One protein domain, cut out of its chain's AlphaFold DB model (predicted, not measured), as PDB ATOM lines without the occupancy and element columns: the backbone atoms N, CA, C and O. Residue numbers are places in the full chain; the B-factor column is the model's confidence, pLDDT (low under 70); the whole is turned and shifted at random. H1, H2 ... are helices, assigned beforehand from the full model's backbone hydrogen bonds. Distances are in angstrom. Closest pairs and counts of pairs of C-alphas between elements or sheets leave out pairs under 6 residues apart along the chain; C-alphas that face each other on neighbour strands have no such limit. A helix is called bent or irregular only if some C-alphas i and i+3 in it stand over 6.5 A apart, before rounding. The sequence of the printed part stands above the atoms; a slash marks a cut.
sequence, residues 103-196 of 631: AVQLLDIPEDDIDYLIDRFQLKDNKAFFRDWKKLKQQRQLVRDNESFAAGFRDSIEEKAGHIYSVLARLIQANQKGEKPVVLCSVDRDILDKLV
ATOM      1  N   ALA A 103      95.653  37.625 165.282       92.88
ATOM      2  CA  ALA A 103      96.365  36.492 164.708       92.88
ATOM      3  C   ALA A 103      97.123  35.727 165.797       92.88
ATOM      4  O   ALA A 103      96.938  34.524 165.943       92.88
ATOM      5  N   VAL A 104      97.894  36.444 166.621       91.62
ATOM      6  CA  VAL A 104      98.643  35.881 167.753       91.62
ATOM      7  C   VAL A 104      97.699  35.217 168.760       91.62
ATOM      8  O   VAL A 104      97.963  34.101 169.182       91.62
ATOM      9  N   GLN A 105      96.546  35.831 169.059       92.94
ATOM     10  CA  GLN A 105      95.527  35.234 169.938       92.94
ATOM     11  C   GLN A 105      95.047  33.856 169.464       92.94
ATOM     12  O   GLN A 105      94.763  33.002 170.292       92.94
ATOM     13  N   LEU A 106      94.924  33.635 168.151       95.25
ATOM     14  CA  LEU A 106      94.550  32.326 167.615       95.25
ATOM     15  C   LEU A 106      95.748  31.369 167.563       95.25
ATOM     16  O   LEU A 106      95.601  30.186 167.851       95.25
ATOM     17  N   LEU A 107      96.917  31.869 167.156       92.88
ATOM     18  CA  LEU A 107      98.105  31.048 166.915       92.88
ATOM     19  C   LEU A 107      98.749  30.528 168.205       92.88
ATOM     20  O   LEU A 107      99.299  29.425 168.182       92.88
ATOM     21  N   ASP A 108      98.651  31.273 169.305       91.44
ATOM     22  CA  ASP A 108      99.200  30.883 170.610       91.44
ATOM     23  C   ASP A 108      98.357  29.799 171.312       91.44
ATOM     24  O   ASP A 108      98.793  29.222 172.307       91.44
ATOM     25  N   ILE A 109      97.160  29.488 170.799       93.69
ATOM     26  CA  ILE A 109      96.271  28.474 171.377       93.69
ATOM     27  C   ILE A 109      96.530  27.108 170.725       93.69
ATOM     28  O   ILE A 109      96.672  27.026 169.494       93.69
ATOM     29  N   PRO A 110      96.577  26.019 171.519       94.19
ATOM     30  CA  PRO A 110      96.626  24.663 170.991       94.19
ATOM     31  C   PRO A 110      95.489  24.381 170.005       94.19
ATOM     32  O   PRO A 110      94.346  24.792 170.189       94.19
ATOM     33  N   GLU A 111      95.790  23.647 168.939       94.25
ATOM     34  CA  GLU A 111      94.798  23.352 167.901       94.25
ATOM     35  C   GLU A 111      93.625  22.507 168.407       94.25
ATOM     36  O   GLU A 111      92.513  22.660 167.900       94.25
ATOM     37  N   ASP A 112      93.873  21.666 169.409       94.56
ATOM     38  CA  ASP A 112      92.867  20.821 170.053       94.56
ATOM     39  C   ASP A 112      91.902  21.648 170.912       94.56
ATOM     40  O   ASP A 112      90.703  21.380 170.922       94.56
ATOM     41  N   ASP A 113      92.390  22.713 171.555       95.94
ATOM     42  CA  ASP A 113      91.561  23.653 172.318       95.94
ATOM     43  C   ASP A 113      90.604  24.422 171.387       95.94
ATOM     44  O   ASP A 113      89.440  24.660 171.717       95.94
ATOM     45  N   ILE A 114      91.065  24.791 170.185       95.25
ATOM     46  CA  ILE A 114      90.205  25.425 169.177       95.25
ATOM     47  C   ILE A 114      89.168  24.435 168.641       95.25
ATOM     48  O   ILE A 114      87.997  24.799 168.515       95.25
ATOM     49  N   ASP A 115      89.557  23.190 168.357       95.12
ATOM     50  CA  ASP A 115      88.617  22.144 167.933       95.12
ATOM     51  C   ASP A 115      87.572  21.851 169.018       95.12
ATOM     52  O   ASP A 115      86.382  21.732 168.712       95.12
ATOM     53  N   TYR A 116      87.985  21.834 170.287       96.12
ATOM     54  CA  TYR A 116      87.085  21.725 171.428       96.12
ATOM     55  C   TYR A 116      86.042  22.846 171.431       96.12
ATOM     56  O   TYR A 116      84.847  22.572 171.549       96.12
ATOM     57  N   LEU A 117      86.451  24.106 171.232       94.88
ATOM     58  CA  LEU A 117      85.508  25.225 171.139       94.88
ATOM     59  C   LEU A 117      84.576  25.105 169.927       94.88
ATOM     60  O   LEU A 117      83.384  25.390 170.043       94.88
ATOM     61  N   ILE A 118      85.087  24.679 168.771       94.25
ATOM     62  CA  ILE A 118      84.270  24.461 167.568       94.25
ATOM     63  C   ILE A 118      83.144  23.465 167.860       94.25
ATOM     64  O   ILE A 118      82.000  23.707 167.468       94.25
ATOM     65  N   ASP A 119      83.443  22.396 168.592       93.88
ATOM     66  CA  ASP A 119      82.471  21.371 168.964       93.88
ATOM     67  C   ASP A 119      81.522  21.850 170.059       93.88
ATOM     68  O   ASP A 119      80.302  21.714 169.928       93.88
ATOM     69  N   ARG A 120      82.064  22.496 171.095       94.06
ATOM     70  CA  ARG A 120      81.304  23.058 172.216       94.06
ATOM     71  C   ARG A 120      80.225  24.032 171.747       94.06
ATOM     72  O   ARG A 120      79.115  24.015 172.281       94.06
ATOM     73  N   PHE A 121      80.553  24.856 170.754       92.56
ATOM     74  CA  PHE A 121      79.667  25.863 170.171       92.56
ATOM     75  C   PHE A 121      78.912  25.381 168.923       92.56
ATOM     76  O   PHE A 121      78.179  26.172 168.330       92.56
ATOM     77  N   GLN A 122      79.060  24.110 168.531       90.88
ATOM     78  CA  GLN A 122      78.394  23.505 167.369       90.88
ATOM     79  C   GLN A 122      78.661  24.266 166.055       90.88
ATOM     80  O   GLN A 122      77.790  24.434 165.208       90.88
ATOM     81  N   LEU A 123      79.895  24.735 165.855       89.12
ATOM     82  CA  LEU A 123      80.265  25.596 164.722       89.12
ATOM     83  C   LEU A 123      80.554  24.827 163.423       89.12
ATOM     84  O   LEU A 123      80.832  25.444 162.390       89.12
ATOM     85  N   LYS A 124      80.477  23.491 163.453       83.56
ATOM     86  CA  LYS A 124      80.738  22.599 162.308       83.56
ATOM     87  C   LYS A 124      79.804  22.842 161.117       83.56
ATOM     88  O   LYS A 124      80.205  22.599 159.978       83.56
ATOM     89  N   ASP A 125      78.614  23.391 161.350       83.38
ATOM     90  CA  ASP A 125      77.653  23.708 160.287       83.38
ATOM     91  C   ASP A 125      78.138  24.841 159.367       83.38
ATOM     92  O   ASP A 125      77.750  24.924 158.196       83.38
ATOM     93  N   ASN A 126      79.063  25.683 159.842       88.56
ATOM     94  CA  ASN A 126      79.698  26.700 159.016       88.56
ATOM     95  C   ASN A 126      80.831  26.089 158.169       88.56
ATOM     96  O   ASN A 126      82.019  26.194 158.483       88.56
ATOM     97  N   LYS A 127      80.448  25.466 157.046       89.81
ATOM     98  CA  LYS A 127      81.377  24.787 156.119       89.81
ATOM     99  C   LYS A 127      82.515  25.686 155.625       89.81
ATOM    100  O   LYS A 127      83.624  25.198 155.413       89.81
ATOM    101  N   ALA A 128      82.246  26.978 155.418       90.56
ATOM    102  CA  ALA A 128      83.252  27.932 154.957       90.56
ATOM    103  C   ALA A 128      84.340  28.135 156.020       90.56
ATOM    104  O   ALA A 128      85.516  27.924 155.733       90.56
ATOM    105  N   PHE A 129      83.929  28.429 157.257       92.56
ATOM    106  CA  PHE A 129      84.833  28.570 158.394       92.56
ATOM    107  C   PHE A 129      85.663  27.302 158.633       92.56
ATOM    108  O   PHE A 129      86.888  27.374 158.715       92.56
ATOM    109  N   PHE A 130      85.020  26.129 158.685       90.62
ATOM    110  CA  PHE A 130      85.717  24.872 158.974       90.62
ATOM    111  C   PHE A 130      86.761  24.521 157.902       90.62
ATOM    112  O   PHE A 130      87.855  24.047 158.211       90.62
ATOM    113  N   ARG A 131      86.458  24.800 156.628       92.12
ATOM    114  CA  ARG A 131      87.414  24.637 155.527       92.12
ATOM    115  C   ARG A 131      88.631  25.544 155.698       92.12
ATOM    116  O   ARG A 131      89.751  25.094 155.461       92.12
ATOM    117  N   ASP A 132      88.421  26.799 156.077       92.81
ATOM    118  CA  ASP A 132      89.508  27.766 156.229       92.81
ATOM    119  C   ASP A 132      90.374  27.435 157.453       92.81
ATOM    120  O   ASP A 132      91.602  27.464 157.358       92.81
ATOM    121  N   TRP A 133      89.758  26.982 158.550       94.44
ATOM    122  CA  TRP A 133      90.466  26.440 159.711       94.44
ATOM    123  C   TRP A 133      91.334  25.226 159.353       94.44
ATOM    124  O   TRP A 133      92.527  25.205 159.655       94.44
ATOM    125  N   LYS A 134      90.785  24.253 158.613       93.19
ATOM    126  CA  LYS A 134      91.542  23.081 158.147       93.19
ATOM    127  C   LYS A 134      92.738  23.471 157.271       93.19
ATOM    128  O   LYS A 134      93.811  22.887 157.405       93.19
ATOM    129  N   LYS A 135      92.574  24.465 156.389       92.81
ATOM    130  CA  LYS A 135      93.677  24.997 155.571       92.81
ATOM    131  C   LYS A 135      94.766  25.631 156.434       92.81
ATOM    132  O   LYS A 135      95.941  25.398 156.168       92.81
ATOM    133  N   LEU A 136      94.393  26.403 157.458       93.62
ATOM    134  CA  LEU A 136      95.363  27.001 158.375       93.62
ATOM    135  C   LEU A 136      96.162  25.920 159.116       93.62
ATOM    136  O   LEU A 136      97.387  26.005 159.136       93.62
ATOM    137  N   LYS A 137      95.501  24.872 159.633       93.12
ATOM    138  CA  LYS A 137      96.178  23.716 160.253       93.12
ATOM    139  C   LYS A 137      97.213  23.086 159.322       93.12
ATOM    140  O   LYS A 137      98.364  22.905 159.699       93.12
ATOM    141  N   GLN A 138      96.825  22.818 158.073       90.94
ATOM    142  CA  GLN A 138      97.733  22.255 157.067       90.94
ATOM    143  C   GLN A 138      98.944  23.160 156.812       90.94
ATOM    144  O   GLN A 138     100.067  22.674 156.745       90.94
ATOM    145  N   GLN A 139      98.741  24.476 156.708       88.62
ATOM    146  CA  GLN A 139      99.845  25.421 156.520       88.62
ATOM    147  C   GLN A 139     100.777  25.487 157.733       88.62
ATOM    148  O   GLN A 139     101.992  25.541 157.557       88.62
ATOM    149  N   ARG A 140     100.235  25.447 158.956       89.12
ATOM    150  CA  ARG A 140     101.044  25.398 160.183       89.12
ATOM    151  C   ARG A 140     101.869  24.121 160.259       89.12
ATOM    152  O   ARG A 140     103.041  24.194 160.611       89.12
ATOM    153  N   GLN A 141     101.282  22.985 159.887       88.75
ATOM    154  CA  GLN A 141     101.990  21.711 159.846       88.75
ATOM    155  C   GLN A 141     103.142  21.745 158.833       88.75
ATOM    156  O   GLN A 141     104.269  21.429 159.188       88.75
ATOM    157  N   LEU A 142     102.899  22.249 157.617       86.88
ATOM    158  CA  LEU A 142     103.940  22.386 156.589       86.88
ATOM    159  C   LEU A 142     105.128  23.245 157.044       86.88
ATOM    160  O   LEU A 142     106.268  22.909 156.730       86.88
ATOM    161  N   VAL A 143     104.867  24.338 157.770       87.06
ATOM    162  CA  VAL A 143     105.914  25.210 158.326       87.06
ATOM    163  C   VAL A 143     106.667  24.534 159.473       87.06
ATOM    164  O   VAL A 143     107.882  24.680 159.553       87.06
ATOM    165  N   ARG A 144     105.979  23.777 160.338       85.38
ATOM    166  CA  ARG A 144     106.628  22.987 161.402       85.38
ATOM    167  C   ARG A 144     107.543  21.906 160.832       85.38
ATOM    168  O   ARG A 144     108.623  21.694 161.364       85.38
ATOM    169  N   ASP A 145     107.123  21.269 159.744       87.50
ATOM    170  CA  ASP A 145     107.885  20.200 159.094       87.50
ATOM    171  C   ASP A 145     109.068  20.742 158.268       87.50
ATOM    172  O   ASP A 145     109.974  19.989 157.920       87.50
ATOM    173  N   ASN A 146     109.075  22.040 157.937       85.00
ATOM    174  CA  ASN A 146     110.081  22.672 157.084       85.00
ATOM    175  C   ASN A 146     110.347  24.130 157.509       85.00
ATOM    176  O   ASN A 146     109.768  25.073 156.956       85.00
ATOM    177  N   GLU A 147     111.273  24.338 158.449       79.00
ATOM    178  CA  GLU A 147     111.602  25.673 158.983       79.00
ATOM    179  C   GLU A 147     112.035  26.687 157.907       79.00
ATOM    180  O   GLU A 147     111.787  27.886 158.046       79.00
ATOM    181  N   SER A 148     112.609  26.226 156.790       79.00
ATOM    182  CA  SER A 148     112.995  27.078 155.655       79.00
ATOM    183  C   SER A 148     111.813  27.811 155.007       79.00
ATOM    184  O   SER A 148     112.003  28.873 154.412       79.00
ATOM    185  N   PHE A 149     110.586  27.300 155.152       76.38
ATOM    186  CA  PHE A 149     109.369  27.946 154.657       76.38
ATOM    187  C   PHE A 149     108.764  28.947 155.654       76.38
ATOM    188  O   PHE A 149     107.911  29.745 155.265       76.38
ATOM    189  N   ALA A 150     109.211  28.977 156.915       74.56
ATOM    190  CA  ALA A 150     108.597  29.799 157.960       74.56
ATOM    191  C   ALA A 150     108.547  31.292 157.598       74.56
ATOM    192  O   ALA A 150     107.504  31.927 157.750       74.56
ATOM    193  N   ALA A 151     109.637  31.841 157.054       76.88
ATOM    194  CA  ALA A 151     109.701  33.250 156.669       76.88
ATOM    195  C   ALA A 151     108.747  33.594 155.509       76.88
ATOM    196  O   ALA A 151     108.106  34.638 155.539       76.88
ATOM    197  N   GLY A 152     108.615  32.707 154.514       78.69
ATOM    198  CA  GLY A 152     107.785  32.947 153.326       78.69
ATOM    199  C   GLY A 152     106.279  32.813 153.568       78.69
ATOM    200  O   GLY A 152     105.486  33.403 152.838       78.69
ATOM    201  N   PHE A 153     105.870  32.061 154.595       81.94
ATOM    202  CA  PHE A 153     104.456  31.858 154.930       81.94
ATOM    203  C   PHE A 153     103.975  32.671 156.132       81.94
ATOM    204  O   PHE A 153     102.766  32.702 156.360       81.94
ATOM    205  N   ARG A 154     104.870  33.330 156.881       84.19
ATOM    206  CA  ARG A 154     104.526  34.046 158.117       84.19
ATOM    207  C   ARG A 154     103.379  35.033 157.922       84.19
ATOM    208  O   ARG A 154     102.345  34.871 158.560       84.19
ATOM    209  N   ASP A 155     103.520  35.970 156.989       85.25
ATOM    210  CA  ASP A 155     102.513  37.012 156.757       85.25
ATOM    211  C   ASP A 155     101.174  36.414 156.301       85.25
ATOM    212  O   ASP A 155     100.110  36.803 156.779       85.25
ATOM    213  N   SER A 156     101.218  35.391 155.437       88.44
ATOM    214  CA  SER A 156     100.014  34.695 154.965       88.44
ATOM    215  C   SER A 156      99.302  33.926 156.085       88.44
ATOM    216  O   SER A 156      98.070  33.897 156.133       88.44
ATOM    217  N   ILE A 157     100.060  33.292 156.983       90.44
ATOM    218  CA  ILE A 157      99.524  32.594 158.156       90.44
ATOM    219  C   ILE A 157      98.925  33.607 159.129       90.44
ATOM    220  O   ILE A 157      97.810  33.388 159.599       90.44
ATOM    221  N   GLU A 158      99.621  34.711 159.404       91.19
ATOM    222  CA  GLU A 158      99.142  35.767 160.296       91.19
ATOM    223  C   GLU A 158      97.845  36.405 159.763       91.19
ATOM    224  O   GLU A 158      96.866  36.520 160.506       91.19
ATOM    225  N   GLU A 159      97.770  36.729 158.470       91.19
ATOM    226  CA  GLU A 159      96.562  37.281 157.842       91.19
ATOM    227  C   GLU A 159      95.370  36.311 157.943       91.19
ATOM    228  O   GLU A 159      94.285  36.678 158.414       91.19
ATOM    229  N   LYS A 160      95.575  35.041 157.565       92.62
ATOM    230  CA  LYS A 160      94.531  34.007 157.647       92.62
ATOM    231  C   LYS A 160      94.100  33.745 159.083       92.62
ATOM    232  O   LYS A 160      92.902  33.611 159.335       92.62
ATOM    233  N   ALA A 161      95.041  33.696 160.023       94.69
ATOM    234  CA  ALA A 161      94.744  33.530 161.439       94.69
ATOM    235  C   ALA A 161      93.901  34.696 161.966       94.69
ATOM    236  O   ALA A 161      92.895  34.465 162.633       94.69
ATOM    237  N   GLY A 162      94.232  35.938 161.601       93.94
ATOM    238  CA  GLY A 162      93.425  37.110 161.943       93.94
ATOM    239  C   GLY A 162      91.993  37.032 161.395       93.94
ATOM    240  O   GLY A 162      91.031  37.324 162.115       93.94
ATOM    241  N   HIS A 163      91.825  36.579 160.147       94.25
ATOM    242  CA  HIS A 163      90.504  36.367 159.552       94.25
ATOM    243  C   HIS A 163      89.706  35.273 160.281       94.25
ATOM    244  O   HIS A 163      88.571  35.516 160.706       94.25
ATOM    245  N   ILE A 164      90.308  34.096 160.477       95.31
ATOM    246  CA  ILE A 164      89.689  32.939 161.144       95.31
ATOM    247  C   ILE A 164      89.303  33.294 162.576       95.31
ATOM    248  O   ILE A 164      88.160  33.057 162.968       95.31
ATOM    249  N   TYR A 165      90.195  33.949 163.323       95.94
ATOM    250  CA  TYR A 165      89.899  34.494 164.644       95.94
ATOM    251  C   TYR A 165      88.656  35.377 164.608       95.94
ATOM    252  O   TYR A 165      87.757  35.273 165.447       95.94
ATOM    253  N   SER A 166      88.588  36.273 163.620       92.69
ATOM    254  CA  SER A 166      87.489  37.213 163.521       92.69
ATOM    255  C   SER A 166      86.143  36.563 163.252       92.69
ATOM    256  O   SER A 166      85.144  37.040 163.800       92.69
ATOM    257  N   VAL A 167      86.120  35.491 162.461       94.00
ATOM    258  CA  VAL A 167      84.924  34.679 162.217       94.00
ATOM    259  C   VAL A 167      84.575  33.845 163.451       94.00
ATOM    260  O   VAL A 167      83.437  33.925 163.907       94.00
ATOM    261  N   LEU A 168      85.540  33.134 164.041       95.06
ATOM    262  CA  LEU A 168      85.345  32.298 165.232       95.06
ATOM    263  C   LEU A 168      84.752  33.101 166.394       95.06
ATOM    264  O   LEU A 168      83.696  32.752 166.917       95.06
ATOM    265  N   ALA A 169      85.372  34.231 166.743       93.88
ATOM    266  CA  ALA A 169      84.889  35.093 167.817       93.88
ATOM    267  C   ALA A 169      83.466  35.612 167.548       93.88
ATOM    268  O   ALA A 169      82.663  35.707 168.471       93.88
ATOM    269  N   ARG A 170      83.127  35.925 166.288       92.06
ATOM    270  CA  ARG A 170      81.781  36.382 165.909       92.06
ATOM    271  C   ARG A 170      80.744  35.272 166.063       92.06
ATOM    272  O   ARG A 170      79.648  35.546 166.537       92.06
ATOM    273  N   LEU A 171      81.080  34.046 165.667       92.75
ATOM    274  CA  LEU A 171      80.197  32.890 165.807       92.75
ATOM    275  C   LEU A 171      79.948  32.556 167.284       92.75
ATOM    276  O   LEU A 171      78.799  32.382 167.679       92.75
ATOM    277  N   ILE A 172      81.001  32.571 168.108       93.44
ATOM    278  CA  ILE A 172      80.899  32.406 169.567       93.44
ATOM    279  C   ILE A 172      80.004  33.495 170.173       93.44
ATOM    280  O   ILE A 172      79.076  33.189 170.918       93.44
ATOM    281  N   GLN A 173      80.230  34.765 169.822       91.50
ATOM    282  CA  GLN A 173      79.406  35.888 170.285       91.50
ATOM    283  C   GLN A 173      77.941  35.748 169.855       91.50
ATOM    284  O   GLN A 173      77.046  36.008 170.652       91.50
ATOM    285  N   ALA A 174      77.681  35.346 168.608       88.56
ATOM    286  CA  ALA A 174      76.324  35.152 168.103       88.56
ATOM    287  C   ALA A 174      75.597  34.038 168.865       88.56
ATOM    288  O   ALA A 174      74.446  34.218 169.248       88.56
ATOM    289  N   ASN A 175      76.284  32.928 169.148       90.81
ATOM    290  CA  ASN A 175      75.743  31.845 169.962       90.81
ATOM    291  C   ASN A 175      75.440  32.311 171.400       90.81
ATOM    292  O   ASN A 175      74.331  32.116 171.887       90.81
ATOM    293  N   GLN A 176      76.381  33.011 172.042       89.19
ATOM    294  CA  GLN A 176      76.219  33.535 173.406       89.19
ATOM    295  C   GLN A 176      75.135  34.617 173.537       89.19
ATOM    296  O   GLN A 176      74.643  34.860 174.636       89.19
ATOM    297  N   LYS A 177      74.763  35.277 172.436       83.81
ATOM    298  CA  LYS A 177      73.657  36.248 172.381       83.81
ATOM    299  C   LYS A 177      72.331  35.647 171.915       83.81
ATOM    300  O   LYS A 177      71.319  36.342 171.950       83.81
ATOM    301  N   GLY A 178      72.348  34.415 171.411       83.19
ATOM    302  CA  GLY A 178      71.161  33.742 170.907       83.19
ATOM    303  C   GLY A 178      70.202  33.334 172.024       83.19
ATOM    304  O   GLY A 178      70.484  33.494 173.208       83.19
ATOM    305  N   GLU A 179      69.071  32.747 171.640       79.38
ATOM    306  CA  GLU A 179      68.029  32.305 172.580       79.38
ATOM    307  C   GLU A 179      68.501  31.201 173.542       79.38
ATOM    308  O   GLU A 179      67.949  31.042 174.629       79.38
ATOM    309  N   LYS A 180      69.521  30.428 173.145       84.75
ATOM    310  CA  LYS A 180      70.076  29.304 173.913       84.75
ATOM    311  C   LYS A 180      71.601  29.428 174.027       84.75
ATOM    312  O   LYS A 180      72.316  28.718 173.318       84.75
ATOM    313  N   PRO A 181      72.111  30.329 174.884       89.69
ATOM    314  CA  PRO A 181      73.546  30.489 175.073       89.69
ATOM    315  C   PRO A 181      74.159  29.234 175.701       89.69
ATOM    316  O   PRO A 181      73.566  28.590 176.570       89.69
ATOM    317  N   VAL A 182      75.377  28.895 175.284       91.00
ATOM    318  CA  VAL A 182      76.124  27.773 175.865       91.00
ATOM    319  C   VAL A 182      76.567  28.115 177.293       91.00
ATOM    320  O   VAL A 182      77.262  29.106 177.513       91.00
ATOM    321  N   VAL A 183      76.202  27.270 178.263       91.81
ATOM    322  CA  VAL A 183      76.651  27.386 179.662       91.81
ATOM    323  C   VAL A 183      78.137  27.041 179.761       91.81
ATOM    324  O   VAL A 183      78.526  25.908 179.491       91.81
ATOM    325  N   LEU A 184      78.964  28.009 180.158       93.19
ATOM    326  CA  LEU A 184      80.423  27.862 180.180       93.19
ATOM    327  C   LEU A 184      80.913  27.250 181.499       93.19
ATOM    328  O   LEU A 184      80.736  27.864 182.560       93.19
ATOM    329  N   CYS A 185      81.553  26.081 181.427       93.00
ATOM    330  CA  CYS A 185      82.254  25.459 182.558       93.00
ATOM    331  C   CYS A 185      83.641  26.098 182.792       93.00
ATOM    332  O   CYS A 185      84.004  27.063 182.118       93.00
ATOM    333  N   SER A 186      84.420  25.601 183.761       91.88
ATOM    334  CA  SER A 186      85.782  26.106 184.019       91.88
ATOM    335  C   SER A 186      86.700  25.928 182.808       91.88
ATOM    336  O   SER A 186      87.301  26.898 182.367       91.88
ATOM    337  N   VAL A 187      86.705  24.739 182.198       94.06
ATOM    338  CA  VAL A 187      87.527  24.436 181.012       94.06
ATOM    339  C   VAL A 187      87.170  25.344 179.833       94.06
ATOM    340  O   VAL A 187      88.058  25.898 179.187       94.06
ATOM    341  N   ASP A 188      85.870  25.562 179.589       94.69
ATOM    342  CA  ASP A 188      85.403  26.500 178.563       94.69
ATOM    343  C   ASP A 188      85.990  27.901 178.803       94.69
ATOM    344  O   ASP A 188      86.453  28.556 177.870       94.69
ATOM    345  N   ARG A 189      85.972  28.368 180.059       93.25
ATOM    346  CA  ARG A 189      86.481  29.693 180.433       93.25
ATOM    347  C   ARG A 189      87.985  29.791 180.251       93.25
ATOM    348  O   ARG A 189      88.422  30.768 179.661       93.25
ATOM    349  N   ASP A 190      88.745  28.785 180.664       92.81
ATOM    350  CA  ASP A 190      90.207  28.803 180.571       92.81
ATOM    351  C   ASP A 190      90.682  28.917 179.115       92.81
ATOM    352  O   ASP A 190      91.618  29.658 178.806       92.81
ATOM    353  N   ILE A 191      90.009  28.228 178.187       95.81
ATOM    354  CA  ILE A 191      90.319  28.324 176.754       95.81
ATOM    355  C   ILE A 191      89.835  29.668 176.186       95.81
ATOM    356  O   ILE A 191      90.565  30.345 175.453       95.81
ATOM    357  N   LEU A 192      88.614  30.090 176.526       95.31
ATOM    358  CA  LEU A 192      88.060  31.366 176.059       95.31
ATOM    359  C   LEU A 192      88.839  32.573 176.584       95.31
ATOM    360  O   LEU A 192      88.905  33.579 175.884       95.31
ATOM    361  N   ASP A 193      89.464  32.478 177.750       94.06
ATOM    362  CA  ASP A 193      90.302  33.528 178.323       94.06
ATOM    363  C   ASP A 193      91.638  33.678 177.601       94.06
ATOM    364  O   ASP A 193      92.192  34.775 177.584       94.06
ATOM    365  N   LYS A 194      92.110  32.630 176.919       93.19
ATOM    366  CA  LYS A 194      93.250  32.709 175.994       93.19
ATOM    367  C   LYS A 194      92.828  33.265 174.630       93.19
ATOM    368  O   LYS A 194      93.528  34.097 174.055       93.19
ATOM    369  N   LEU A 195      91.657  32.860 174.122       95.12
ATOM    370  CA  LEU A 195      91.145  33.291 172.810       95.12
ATOM    371  C   LEU A 195      90.643  34.738 172.830       95.12
ATOM    372  O   LEU A 195      90.952  35.558 171.963       95.12
ATOM    373  N   VAL A 196      89.849  35.087 173.829       94.81
ATOM    374  CA  VAL A 196      89.200  36.390 173.983       94.81
ATOM    375  C   VAL A 196      89.524  36.965 175.373       94.81
ATOM    376  O   VAL A 196      88.613  37.254 176.144       94.81
TER     377      VAL A 196
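What this domain is: This is residues 103 to 196 of the 631 residues of an uncharacterized protein of Oceanospirillaceae bacterium (UniProt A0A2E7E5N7). A long helical hairpin, H3 and H4, makes the length of this elongated model, and its turn, residues 144 to 149, sticks out at one end. Three short helices gather along one side of the hairpin: H1 packs on H4, H2 runs close to H3 and nearly antiparallel to it, at a shallow tilt of 15 degrees, and H5 lies beyond H1 and H2, its centre the farthest of the five from the mean of the C-alphas. The printed part has 94 residues with five named helices, H1 to H5 in order along the chain, and no named strand; its class is all helix. It is compact, with a radius of gyration of the C-alphas of 14.0 A and spans of 47 by 26 by 16 A.

How they stand to each other: Begin with the longest helix, H4, residues 147 to 177. It has a kink of 62 degrees near residue 154 and is irregular there: C-alphas 152 and 155 are 7.5 A apart. Look next at H3, residues 127 to 145, which touches H4 and forms a hairpin with it, at a shallow tilt of 30 degrees, opposite ways; their closest C-alphas, those of Val 143 and Ala 150, are 5.3 A apart. H1, residues 103 to 107, touches H4 at residues 158 to 165 alone, and the closest C-alphas, those of Ala 103 and Gly 162, are 4.1 A apart. H2, residues 111 to 120, is close to H3 but not clearly touching it, with the closest C-alphas, of Glu 111 and Lys 137, 7.8 A apart; H2 and H4 are near each other. H5, residues 186 to 195, only just touches H1, with 3 pairs of C-alphas within 8 A, the closest being Gln 105 and Leu 195 at 5.6 A. H5 is close to H2 but not clearly touching it, the closest C-alphas, of Asp 113 and Ile 191, being 6.6 A apart, at a steep tilt of 60 degrees. H3 and H5 are apart. Every O i to N i+4 pair is within hydrogen-bond range in H1, H2 and H3; in H4 it is 23 of 27 and in H5 5 of 6.

Where its parts are: Find C-alpha 147 at (111.602, 25.673, 158.983); from there H4 runs 41.6 A to C-alpha 177 at (73.657, 36.248, 172.381). H3 is 27.1 A long, H5 14.4 A, H2 14.2 A and H1 6.1 A. H1 begins at C-alpha 103, (96.365, 36.492, 164.708), and H5 ends at C-alpha 195, (91.145, 33.291, 172.810).

The domain as a whole: The two C-alphas farthest apart, of Ser 148 and Glu 179, are 48.3 A apart. The printed part has no cut and no long link. Its mean pLDDT is 90.5, and no printed residue is under 70.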